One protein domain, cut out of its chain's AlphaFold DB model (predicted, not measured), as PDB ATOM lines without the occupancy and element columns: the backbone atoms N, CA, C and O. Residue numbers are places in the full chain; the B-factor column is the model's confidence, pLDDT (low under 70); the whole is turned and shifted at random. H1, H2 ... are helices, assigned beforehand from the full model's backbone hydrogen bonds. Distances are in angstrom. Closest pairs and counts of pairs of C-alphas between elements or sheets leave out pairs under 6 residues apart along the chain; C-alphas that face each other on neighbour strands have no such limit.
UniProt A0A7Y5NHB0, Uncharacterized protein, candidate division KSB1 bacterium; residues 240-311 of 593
ATOM      1  N   LYS A 240      15.671 -25.854 -64.266       58.97
ATOM      2  CA  LYS A 240      15.759 -25.584 -65.717       58.97
ATOM      3  C   LYS A 240      15.548 -26.832 -66.579       58.97
ATOM      4  O   LYS A 240      14.809 -26.742 -67.551       58.97
ATOM      5  N   ASP A 241      16.142 -27.962 -66.194       61.19
ATOM      6  CA  ASP A 241      16.285 -29.145 -67.062       61.19
ATOM      7  C   ASP A 241      15.731 -30.440 -66.426       61.19
ATOM      8  O   ASP A 241      15.999 -31.540 -66.895       61.19
ATOM      9  N   GLY A 242      14.912 -30.315 -65.375       67.56
ATOM     10  CA  GLY A 242      14.461 -31.436 -64.543       67.56
ATOM     11  C   GLY A 242      15.192 -31.494 -63.202       67.56
ATOM     12  O   GLY A 242      16.063 -30.671 -62.918       67.56
ATOM     13  N   TRP A 243      14.772 -32.432 -62.356       72.06
ATOM     14  CA  TRP A 243      15.255 -32.552 -60.982       72.06
ATOM     15  C   TRP A 243      16.461 -33.476 -60.834       72.06
ATOM     16  O   TRP A 243      17.231 -33.286 -59.904       72.06
ATOM     17  N   LEU A 244      16.643 -34.459 -61.715       74.50
ATOM     18  CA  LEU A 244      17.600 -35.548 -61.507       74.50
ATOM     19  C   LEU A 244      18.933 -35.304 -62.220       74.50
ATOM     20  O   LEU A 244      18.970 -34.993 -63.409       74.50
ATOM     21  N   GLU A 245      20.033 -35.508 -61.499       70.19
ATOM     22  CA  GLU A 245      21.373 -35.645 -62.070       70.19
ATOM     23  C   GLU A 245      21.637 -37.128 -62.384       70.19
ATOM     24  O   GLU A 245      21.669 -37.965 -61.481       70.19
ATOM     25  N   GLU A 246      21.816 -37.474 -63.666       64.69
ATOM     26  CA  GLU A 246      21.875 -38.876 -64.126       64.69
ATOM     27  C   GLU A 246      23.021 -39.689 -63.493       64.69
ATOM     28  O   GLU A 246      22.823 -40.838 -63.084       64.69
ATOM     29  N   GLU A 247      24.217 -39.103 -63.363       61.94
ATOM     30  CA  GLU A 247      25.400 -39.806 -62.847       61.94
ATOM     31  C   GLU A 247      25.241 -40.201 -61.373       61.94
ATOM     32  O   GLU A 247      25.490 -41.349 -60.989       61.94
ATOM     33  N   THR A 248      24.786 -39.263 -60.550       59.81
ATOM     34  CA  THR A 248      24.697 -39.385 -59.088       59.81
ATOM     35  C   THR A 248      23.333 -39.863 -58.608       59.81
ATOM     36  O   THR A 248      23.206 -40.217 -57.438       59.81
ATOM     37  N   GLN A 249      22.323 -39.884 -59.487       72.81
ATOM     38  CA  GLN A 249      20.915 -40.099 -59.131       72.81
ATOM     39  C   GLN A 249      20.461 -39.152 -58.009       72.81
ATOM     40  O   GLN A 249      19.605 -39.494 -57.201       72.81
ATOM     41  N   SER A 250      21.055 -37.958 -57.931       77.75
ATOM     42  CA  SER A 250      20.753 -36.962 -56.905       77.75
ATOM     43  C   SER A 250      19.848 -35.866 -57.438       77.75
ATOM     44  O   SER A 250      19.914 -35.511 -58.615       77.75
ATOM     45  N   VAL A 251      19.049 -35.273 -56.556       80.12
ATOM     46  CA  VAL A 251      18.243 -34.106 -56.922       80.12
ATOM     47  C   VAL A 251      19.108 -32.844 -57.019       80.12
ATOM     48  O   VAL A 251      19.760 -32.451 -56.044       80.12
ATOM     49  N   ALA A 252      19.043 -32.168 -58.167       78.56
ATOM     50  CA  ALA A 252      19.548 -30.824 -58.400       78.56
ATOM     51  C   ALA A 252      18.643 -29.784 -57.718       78.56
ATOM     52  O   ALA A 252      17.569 -29.434 -58.209       78.56
ATOM     53  N   LEU A 253      19.091 -29.261 -56.575       75.06
ATOM     54  CA  LEU A 253      18.320 -28.278 -55.815       75.06
ATOM     55  C   LEU A 253      18.325 -26.895 -56.502       75.06
ATOM     56  O   LEU A 253      19.407 -26.350 -56.764       75.06
ATOM     57  N   PRO A 254      17.153 -26.271 -56.737       75.31
ATOM     58  CA  PRO A 254      17.069 -24.881 -57.163       75.31
ATOM     59  C   PRO A 254      17.579 -23.954 -56.052       75.31
ATOM     60  O   PRO A 254      17.736 -24.350 -54.894       75.31
ATOM     61  N   SER A 255      17.860 -22.692 -56.390       70.62
ATOM     62  CA  SER A 255      18.495 -21.748 -55.457       70.62
ATOM     63  C   SER A 255      17.707 -21.551 -54.160       70.62
ATOM     64  O   SER A 255      18.318 -21.406 -53.103       70.62
ATOM     65  N   GLY A 256      16.372 -21.581 -54.233       70.31
ATOM     66  CA  GLY A 256      15.476 -21.510 -53.082       70.31
ATOM     67  C   GLY A 256      15.649 -22.709 -52.153       70.31
ATOM     68  O   GLY A 256      15.997 -22.523 -50.995       70.31
ATOM     69  N   SER A 257      15.523 -23.935 -52.669       76.69
ATOM     70  CA  SER A 257      15.702 -25.174 -51.895       76.69
ATOM     71  C   SER A 257      17.120 -25.324 -51.327       76.69
ATOM     72  O   SER A 257      17.302 -25.777 -50.196       76.69
ATOM     73  N   PHE A 258      18.142 -24.880 -52.067       77.88
ATOM     74  CA  PHE A 258      19.512 -24.800 -51.558       77.88
ATOM     75  C   PHE A 258      19.600 -23.857 -50.352       77.88
ATOM     76  O   PHE A 258      20.128 -24.224 -49.302       77.88
ATOM     77  N   PHE A 259      19.063 -22.642 -50.478       74.31
ATOM     78  CA  PHE A 259      19.032 -21.684 -49.375       74.31
ATOM     79  C   PHE A 259      18.208 -22.212 -48.194       74.31
ATOM     80  O   PHE A 259      18.598 -22.013 -47.042       74.31
ATOM     81  N   ASN A 260      17.136 -22.960 -48.476       75.56
ATOM     82  CA  ASN A 260      16.296 -23.575 -47.460       75.56
ATOM     83  C   ASN A 260      17.124 -24.527 -46.575       75.56
ATOM     84  O   ASN A 260      17.268 -24.324 -45.365       75.56
ATOM     85  N   ARG A 261      17.830 -25.461 -47.224       78.38
ATOM     86  CA  ARG A 261      18.689 -26.460 -46.572       78.38
ATOM     87  C   ARG A 261      19.805 -25.864 -45.712       78.38
ATOM     88  O   ARG A 261      20.067 -26.352 -44.613       78.38
ATOM     89  N   TYR A 262      20.506 -24.848 -46.216       72.75
ATOM     90  CA  TYR A 262      21.710 -24.325 -45.555       72.75
ATOM     91  C   TYR A 262      21.450 -23.160 -44.598       72.75
ATOM     92  O   TYR A 262      22.346 -22.814 -43.824       72.75
ATOM     93  N   PHE A 263      20.263 -22.550 -44.638       73.88
ATOM     94  CA  PHE A 263      19.971 -21.355 -43.852       73.88
ATOM     95  C   PHE A 263      18.589 -21.371 -43.193       73.88
ATOM     96  O   PHE A 263      18.513 -21.271 -41.967       73.88
ATOM     97  N   ILE A 264      17.510 -21.519 -43.961       73.88
ATOM     98  CA  ILE A 264      16.140 -21.397 -43.429       73.88
ATOM     99  C   ILE A 264      15.821 -22.496 -42.413       73.88
ATOM    100  O   ILE A 264      15.331 -22.164 -41.337       73.88
ATOM    101  N   ASN A 265      16.209 -23.751 -42.658       76.00
ATOM    102  CA  ASN A 265      16.035 -24.850 -41.695       76.00
ATOM    103  C   ASN A 265      16.585 -24.511 -40.299       76.00
ATOM    104  O   ASN A 265      16.077 -24.973 -39.279       76.00
ATOM    105  N   LYS A 266      17.637 -23.678 -40.221       75.44
ATOM    106  CA  LYS A 266      18.166 -23.219 -38.935       75.44
ATOM    107  C   LYS A 266      17.288 -22.145 -38.305       75.44
ATOM    108  O   LYS A 266      17.109 -22.173 -37.089       75.44
ATOM    109  N   ILE A 267      16.740 -21.228 -39.096       72.94
ATOM    110  CA  ILE A 267      15.749 -20.260 -38.611       72.94
ATOM    111  C   ILE A 267      14.528 -20.995 -38.057       72.94
ATOM    112  O   ILE A 267      14.052 -20.639 -36.982       72.94
ATOM    113  N   GLU A 268      14.092 -22.071 -38.711       74.62
ATOM    114  CA  GLU A 268      12.950 -22.872 -38.262       74.62
ATOM    115  C   GLU A 268      13.154 -23.557 -36.904       74.62
ATOM    116  O   GLU A 268      12.191 -23.906 -36.219       74.62
ATOM    117  N   THR A 269      14.403 -23.688 -36.439       72.19
ATOM    118  CA  THR A 269      14.659 -24.137 -35.060       72.19
ATOM    119  C   THR A 269      14.165 -23.136 -34.014       72.19
ATOM    120  O   THR A 269      13.862 -23.545 -32.895       72.19
ATOM    121  N   VAL A 270      14.052 -21.858 -34.388       71.88
ATOM    122  CA  VAL A 270      13.586 -20.753 -33.539       71.88
ATOM    123  C   VAL A 270      12.155 -20.344 -33.888       71.88
ATOM    124  O   VAL A 270      11.372 -20.066 -32.987       71.88
ATOM    125  N   VAL A 271      11.803 -20.328 -35.179       71.31
ATOM    126  CA  VAL A 271      10.463 -19.973 -35.675       71.31
ATOM    127  C   VAL A 271       9.899 -21.143 -36.486       71.31
ATOM    128  O   VAL A 271      10.138 -21.201 -37.693       71.31
ATOM    129  N   PRO A 272       9.194 -22.092 -35.844       70.62
ATOM    130  CA  PRO A 272       8.583 -23.224 -36.538       70.62
ATOM    131  C   PRO A 272       7.646 -22.773 -37.667       70.62
ATOM    132  O   PRO A 272       7.005 -21.729 -37.560       70.62
ATOM    133  N   TYR A 273       7.560 -23.572 -38.736       67.38
ATOM    134  CA  TYR A 273       6.716 -23.311 -39.914       67.38
ATOM    135  C   TYR A 273       6.967 -21.963 -40.582       67.38
ATOM    136  O   TYR A 273       6.020 -21.293 -41.001       67.38
ATOM    137  N   LEU A 274       8.231 -21.555 -40.703       72.19
ATOM    138  CA  LEU A 274       8.580 -20.256 -41.271       72.19
ATOM    139  C   LEU A 274       7.920 -20.029 -42.637       72.19
ATOM    140  O   LEU A 274       7.391 -18.945 -42.900       72.19
ATOM    141  N   ASP A 275       7.900 -21.070 -43.466       67.81
ATOM    142  CA  ASP A 275       7.317 -21.046 -44.810       67.81
ATOM    143  C   ASP A 275       5.792 -20.839 -44.808       67.81
ATOM    144  O   ASP A 275       5.241 -20.391 -45.813       67.81
ATOM    145  N   ASN A 276       5.120 -21.051 -43.671       69.69
ATOM    146  CA  ASN A 276       3.688 -20.817 -43.466       69.69
ATOM    147  C   ASN A 276       3.389 -19.562 -42.629       69.69
ATOM    148  O   ASN A 276       2.221 -19.200 -42.457       69.69
ATOM    149  N   VAL A 277       4.415 -18.862 -42.128       68.62
ATOM    150  CA  VAL A 277       4.234 -17.580 -41.440       68.62
ATOM    151  C   VAL A 277       3.971 -16.488 -42.472       68.62
ATOM    152  O   VAL A 277       4.739 -16.265 -43.419       68.62
ATOM    153  N   ARG A 278       2.876 -15.751 -42.285       65.50
ATOM    154  CA  ARG A 278       2.512 -14.620 -43.145       65.50
ATOM    155  C   ARG A 278       2.361 -13.337 -42.308       65.50
ATOM    156  O   ARG A 278       1.695 -13.363 -41.275       65.50
ATOM    157  N   PRO A 279       2.938 -12.191 -42.738       64.06
ATOM    158  CA  PRO A 279       3.921 -12.012 -43.814       64.06
ATOM    159  C   PRO A 279       5.370 -12.310 -43.362       64.06
ATOM    160  O   PRO A 279       5.831 -11.775 -42.355       64.06
ATOM    161  N   VAL A 280       6.137 -13.038 -44.186       63.53
ATOM    162  CA  VAL A 280       7.531 -13.472 -43.910       63.53
ATOM    163  C   VAL A 280       8.466 -12.319 -43.514       63.53
ATOM    164  O   VAL A 280       9.306 -12.460 -42.629       63.53
ATOM    165  N   THR A 281       8.291 -11.131 -44.106       63.94
ATOM    166  CA  THR A 281       9.118  -9.935 -43.811       63.94
ATOM    167  C   THR A 281       9.156  -9.534 -42.334       63.94
ATOM    168  O   THR A 281      10.090  -8.853 -41.909       63.94
ATOM    169  N   ARG A 282       8.166  -9.948 -41.537       69.81
ATOM    170  CA  ARG A 282       8.117  -9.641 -40.103       69.81
ATOM    171  C   ARG A 282       8.905 -10.616 -39.245       69.81
ATOM    172  O   ARG A 282       9.305 -10.232 -38.152       69.81
ATOM    173  N   VAL A 283       9.215 -11.804 -39.756       70.62
ATOM    174  CA  VAL A 283      10.010 -12.800 -39.030       70.62
ATOM    175  C   VAL A 283      11.411 -12.270 -38.743       70.62
ATOM    176  O   VAL A 283      11.924 -12.429 -37.643       70.62
ATOM    177  N   ILE A 284      12.025 -11.563 -39.692       70.75
ATOM    178  CA  ILE A 284      13.351 -10.968 -39.467       70.75
ATOM    179  C   ILE A 284      13.293  -9.957 -38.313       70.75
ATOM    180  O   ILE A 284      14.160  -9.950 -37.442       70.75
ATOM    181  N   ALA A 285      12.247  -9.128 -38.269       70.50
ATOM    182  CA  ALA A 285      12.053  -8.170 -37.184       70.50
ATOM    183  C   ALA A 285      11.773  -8.861 -35.838       70.50
ATOM    184  O   ALA A 285      12.226  -8.367 -34.808       70.50
ATOM    185  N   TYR A 286      11.058  -9.990 -35.842       74.19
ATOM    186  CA  TYR A 286      10.850 -10.832 -34.662       74.19
ATOM    187  C   TYR A 286      12.170 -11.356 -34.107       74.19
ATOM    188  O   TYR A 286      12.504 -11.100 -32.953       74.19
ATOM    189  N   LEU A 287      12.946 -12.032 -34.960       75.38
ATOM    190  CA  LEU A 287      14.226 -12.631 -34.599       75.38
ATOM    191  C   LEU A 287      15.168 -11.575 -34.022       75.38
ATOM    192  O   LEU A 287      15.754 -11.785 -32.970       75.38
ATOM    193  N   LEU A 288      15.249 -10.395 -34.641       73.31
ATOM    194  CA  LEU A 288      16.091  -9.310 -34.133       73.31
ATOM    195  C   LEU A 288      15.632  -8.758 -32.773       73.31
ATOM    196  O   LEU A 288      16.481  -8.321 -31.998       73.31
ATOM    197  N   ARG A 289      14.324  -8.766 -32.474       77.50
ATOM    198  CA  ARG A 289      13.769  -8.241 -31.210       77.50
ATOM    199  C   ARG A 289      13.792  -9.241 -30.060       77.50
ATOM    200  O   ARG A 289      14.006  -8.826 -28.929       77.50
ATOM    201  N   HIS A 290      13.531 -10.514 -30.342       78.25
ATOM    202  CA  HIS A 290      13.305 -11.538 -29.316       78.25
ATOM    203  C   HIS A 290      14.438 -12.568 -29.232       78.25
ATOM    204  O   HIS A 290      14.613 -13.191 -28.191       78.25
ATOM    205  N   HIS A 291      15.238 -12.703 -30.293       78.62
ATOM    206  CA  HIS A 291      16.322 -13.681 -30.419       78.62
ATOM    207  C   HIS A 291      17.575 -13.027 -31.020       78.62
ATOM    208  O   HIS A 291      18.124 -13.489 -32.019       78.62
ATOM    209  N   THR A 292      17.994 -11.876 -30.482       77.94
ATOM    210  CA  THR A 292      19.007 -11.014 -31.117       77.94
ATOM    211  C   THR A 292      20.349 -11.723 -31.324       77.94
ATOM    212  O   THR A 292      20.960 -11.565 -32.382       77.94
ATOM    213  N   LEU A 293      20.809 -12.521 -30.354       78.25
ATOM    214  CA  LEU A 293      22.078 -13.252 -30.463       78.25
ATOM    215  C   LEU A 293      21.989 -14.372 -31.505       78.25
ATOM    216  O   LEU A 293      22.898 -14.527 -32.325       78.25
ATOM    217  N   GLU A 294      20.880 -15.110 -31.528       77.44
ATOM    218  CA  GLU A 294      20.613 -16.130 -32.536       77.44
ATOM    219  C   GLU A 294      20.489 -15.506 -33.927       77.44
ATOM    220  O   GLU A 294      21.083 -16.016 -34.872       77.44
ATOM    221  N   ALA A 295      19.803 -14.368 -34.053       73.88
ATOM    222  CA  ALA A 295      19.645 -13.625 -35.297       73.88
ATOM    223  C   ALA A 295      20.995 -13.131 -35.849       73.88
ATOM    224  O   ALA A 295      21.258 -13.263 -37.046       73.88
ATOM    225  N   LEU A 296      21.885 -12.619 -34.991       71.56
ATOM    226  CA  LEU A 296      23.251 -12.237 -35.378       71.56
ATOM    227  C   LEU A 296      24.076 -13.455 -35.825       71.56
ATOM    228  O   LEU A 296      24.761 -13.400 -36.849       71.56
ATOM    229  N   GLY A 297      23.970 -14.579 -35.109       70.19
ATOM    230  CA  GLY A 297      24.596 -15.843 -35.508       70.19
ATOM    231  C   GLY A 297      24.057 -16.380 -36.841       70.19
ATOM    232  O   GLY A 297      24.824 -16.881 -37.668       70.19
ATOM    233  N   MET A 298      22.753 -16.227 -37.085       73.25
ATOM    234  CA  MET A 298      22.101 -16.575 -38.346       73.25
ATOM    235  C   MET A 298      22.621 -15.702 -39.488       73.25
ATOM    236  O   MET A 298      22.967 -16.253 -40.524       73.25
ATOM    237  N   LEU A 299      22.791 -14.385 -39.318       66.50
ATOM    238  CA  LEU A 299      23.359 -13.522 -40.371       66.50
ATOM    239  C   LEU A 299      24.715 -14.036 -40.885       66.50
ATOM    240  O   LEU A 299      24.926 -14.097 -42.096       66.50
ATOM    241  N   GLY A 300      25.598 -14.490 -39.990       63.66
ATOM    242  CA  GLY A 300      26.863 -15.132 -40.367       63.66
ATOM    243  C   GLY A 300      26.678 -16.388 -41.228       63.66
ATOM    244  O   GLY A 300      27.383 -16.583 -42.220       63.66
ATOM    245  N   GLN A 301      25.692 -17.219 -40.897       66.25
ATOM    246  CA  GLN A 301      25.366 -18.435 -41.651       66.25
ATOM    247  C   GLN A 301      24.678 -18.133 -42.985       66.25
ATOM    248  O   GLN A 301      24.982 -18.779 -43.984       66.25
ATOM    249  N   GLY A 302      23.808 -17.124 -43.035       63.19
ATOM    250  CA  GLY A 302      23.190 -16.645 -44.271       63.19
ATOM    251  C   GLY A 302      24.242 -16.135 -45.250       63.19
ATOM    252  O   GLY A 302      24.227 -16.512 -46.420       63.19
ATOM    253  N   MET A 303      25.234 -15.383 -44.757       61.88
ATOM    254  CA  MET A 303      26.395 -14.986 -45.558       61.88
ATOM    255  C   MET A 303      27.192 -16.200 -46.051       61.88
ATOM    256  O   MET A 303      27.595 -16.224 -47.212       61.88
ATOM    257  N   GLN A 304      27.375 -17.231 -45.221       64.19
ATOM    258  CA  GLN A 304      28.022 -18.476 -45.641       64.19
ATOM    259  C   GLN A 304      27.220 -19.210 -46.733       64.19
ATOM    260  O   GLN A 304      27.812 -19.697 -47.694       64.19
ATOM    261  N   ALA A 305      25.891 -19.282 -46.624       61.94
ATOM    262  CA  ALA A 305      25.025 -19.914 -47.621       61.94
ATOM    263  C   ALA A 305      25.036 -19.154 -48.957       61.94
ATOM    264  O   ALA A 305      25.220 -19.765 -50.010       61.94
ATOM    265  N   VAL A 306      24.933 -17.821 -48.913       61.91
ATOM    266  CA  VAL A 306      25.089 -16.949 -50.088       61.91
ATOM    267  C   VAL A 306      26.473 -17.130 -50.705       61.91
ATOM    268  O   VAL A 306      26.591 -17.259 -51.922       61.91
ATOM    269  N   PHE A 307      27.521 -17.216 -49.884       59.72
ATOM    270  CA  PHE A 307      28.868 -17.502 -50.359       59.72
ATOM    271  C   PHE A 307      28.935 -18.863 -51.070       59.72
ATOM    272  O   PHE A 307      29.456 -18.943 -52.175       59.72
ATOM    273  N   MET A 308      28.354 -19.928 -50.512       63.12
ATOM    274  CA  MET A 308      28.320 -21.239 -51.177       63.12
ATOM    275  C   MET A 308      27.532 -21.223 -52.498       63.12
ATOM    276  O   MET A 308      27.915 -21.914 -53.441       63.12
ATOM    277  N   LEU A 309      26.460 -20.429 -52.580       61.12
ATOM    278  CA  LEU A 309      25.648 -20.278 -53.789       61.12
ATOM    279  C   LEU A 309      26.401 -19.515 -54.892       61.12
ATOM    280  O   LEU A 309      26.404 -19.933 -56.050       61.12
ATOM    281  N   LEU A 310      27.050 -18.401 -54.534       54.56
ATOM    282  CA  LEU A 310      27.797 -17.546 -55.464       54.56
ATOM    283  C   LEU A 310      29.125 -18.175 -55.897       54.56
ATOM    284  O   LEU A 310      29.551 -18.016 -57.041       54.56
ATOM    285  N   PHE A 311      29.764 -18.908 -54.990       52.72
ATOM    286  CA  PHE A 311      31.035 -19.582 -55.196       52.72
ATOM    287  C   PHE A 311      30.811 -21.092 -55.111       52.72
ATOM    288  O   PHE A 311      31.249 -21.743 -54.159       52.72
TER     289      PHE A 311
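What this domain is: This is residues 240 to 311 of the 593 residues of an uncharacterized protein of candidate division KSB1 bacterium (UniProt A0A7Y5NHB0). A tail, residues 240 to 254, leads into helix H1, with H3 beside it and H2 making a corner on H3. Residues 245 to 250 and 276 to 282 stick out. The printed part, 72 residues with three named helices, is all helix and loose, radius of gyration of the C-alphas 14.5 A, spans 46 by 26 by 18 A.

Where its parts are: H1, residues 255 to 267, spans 17.1 A from C-alpha (18.495, -21.748, -55.457). H2, residues 281 to 290, spans 15.2 A. H3, residues 292 to 310, spans 26.7 A to C-alpha (27.797, -17.546, -55.464).

How they stand to each other: H1 and H3 touch, opposite ways at a shallow tilt of 20 degrees; the closest C-alphas, Phe 263 and Gly 302, are 5.7 A apart. H2 and H3 touch only at the corner, closest at C-alphas 287 and 295, 5.6 A. O i to N i+4 pairs are within hydrogen-bond range throughout H3, 7 of 9 in H1, 5 of 6 in H2.

The domain as a whole: The printed part has no cut, link H1 to H2 is long, and 28 residues are under pLDDT 70.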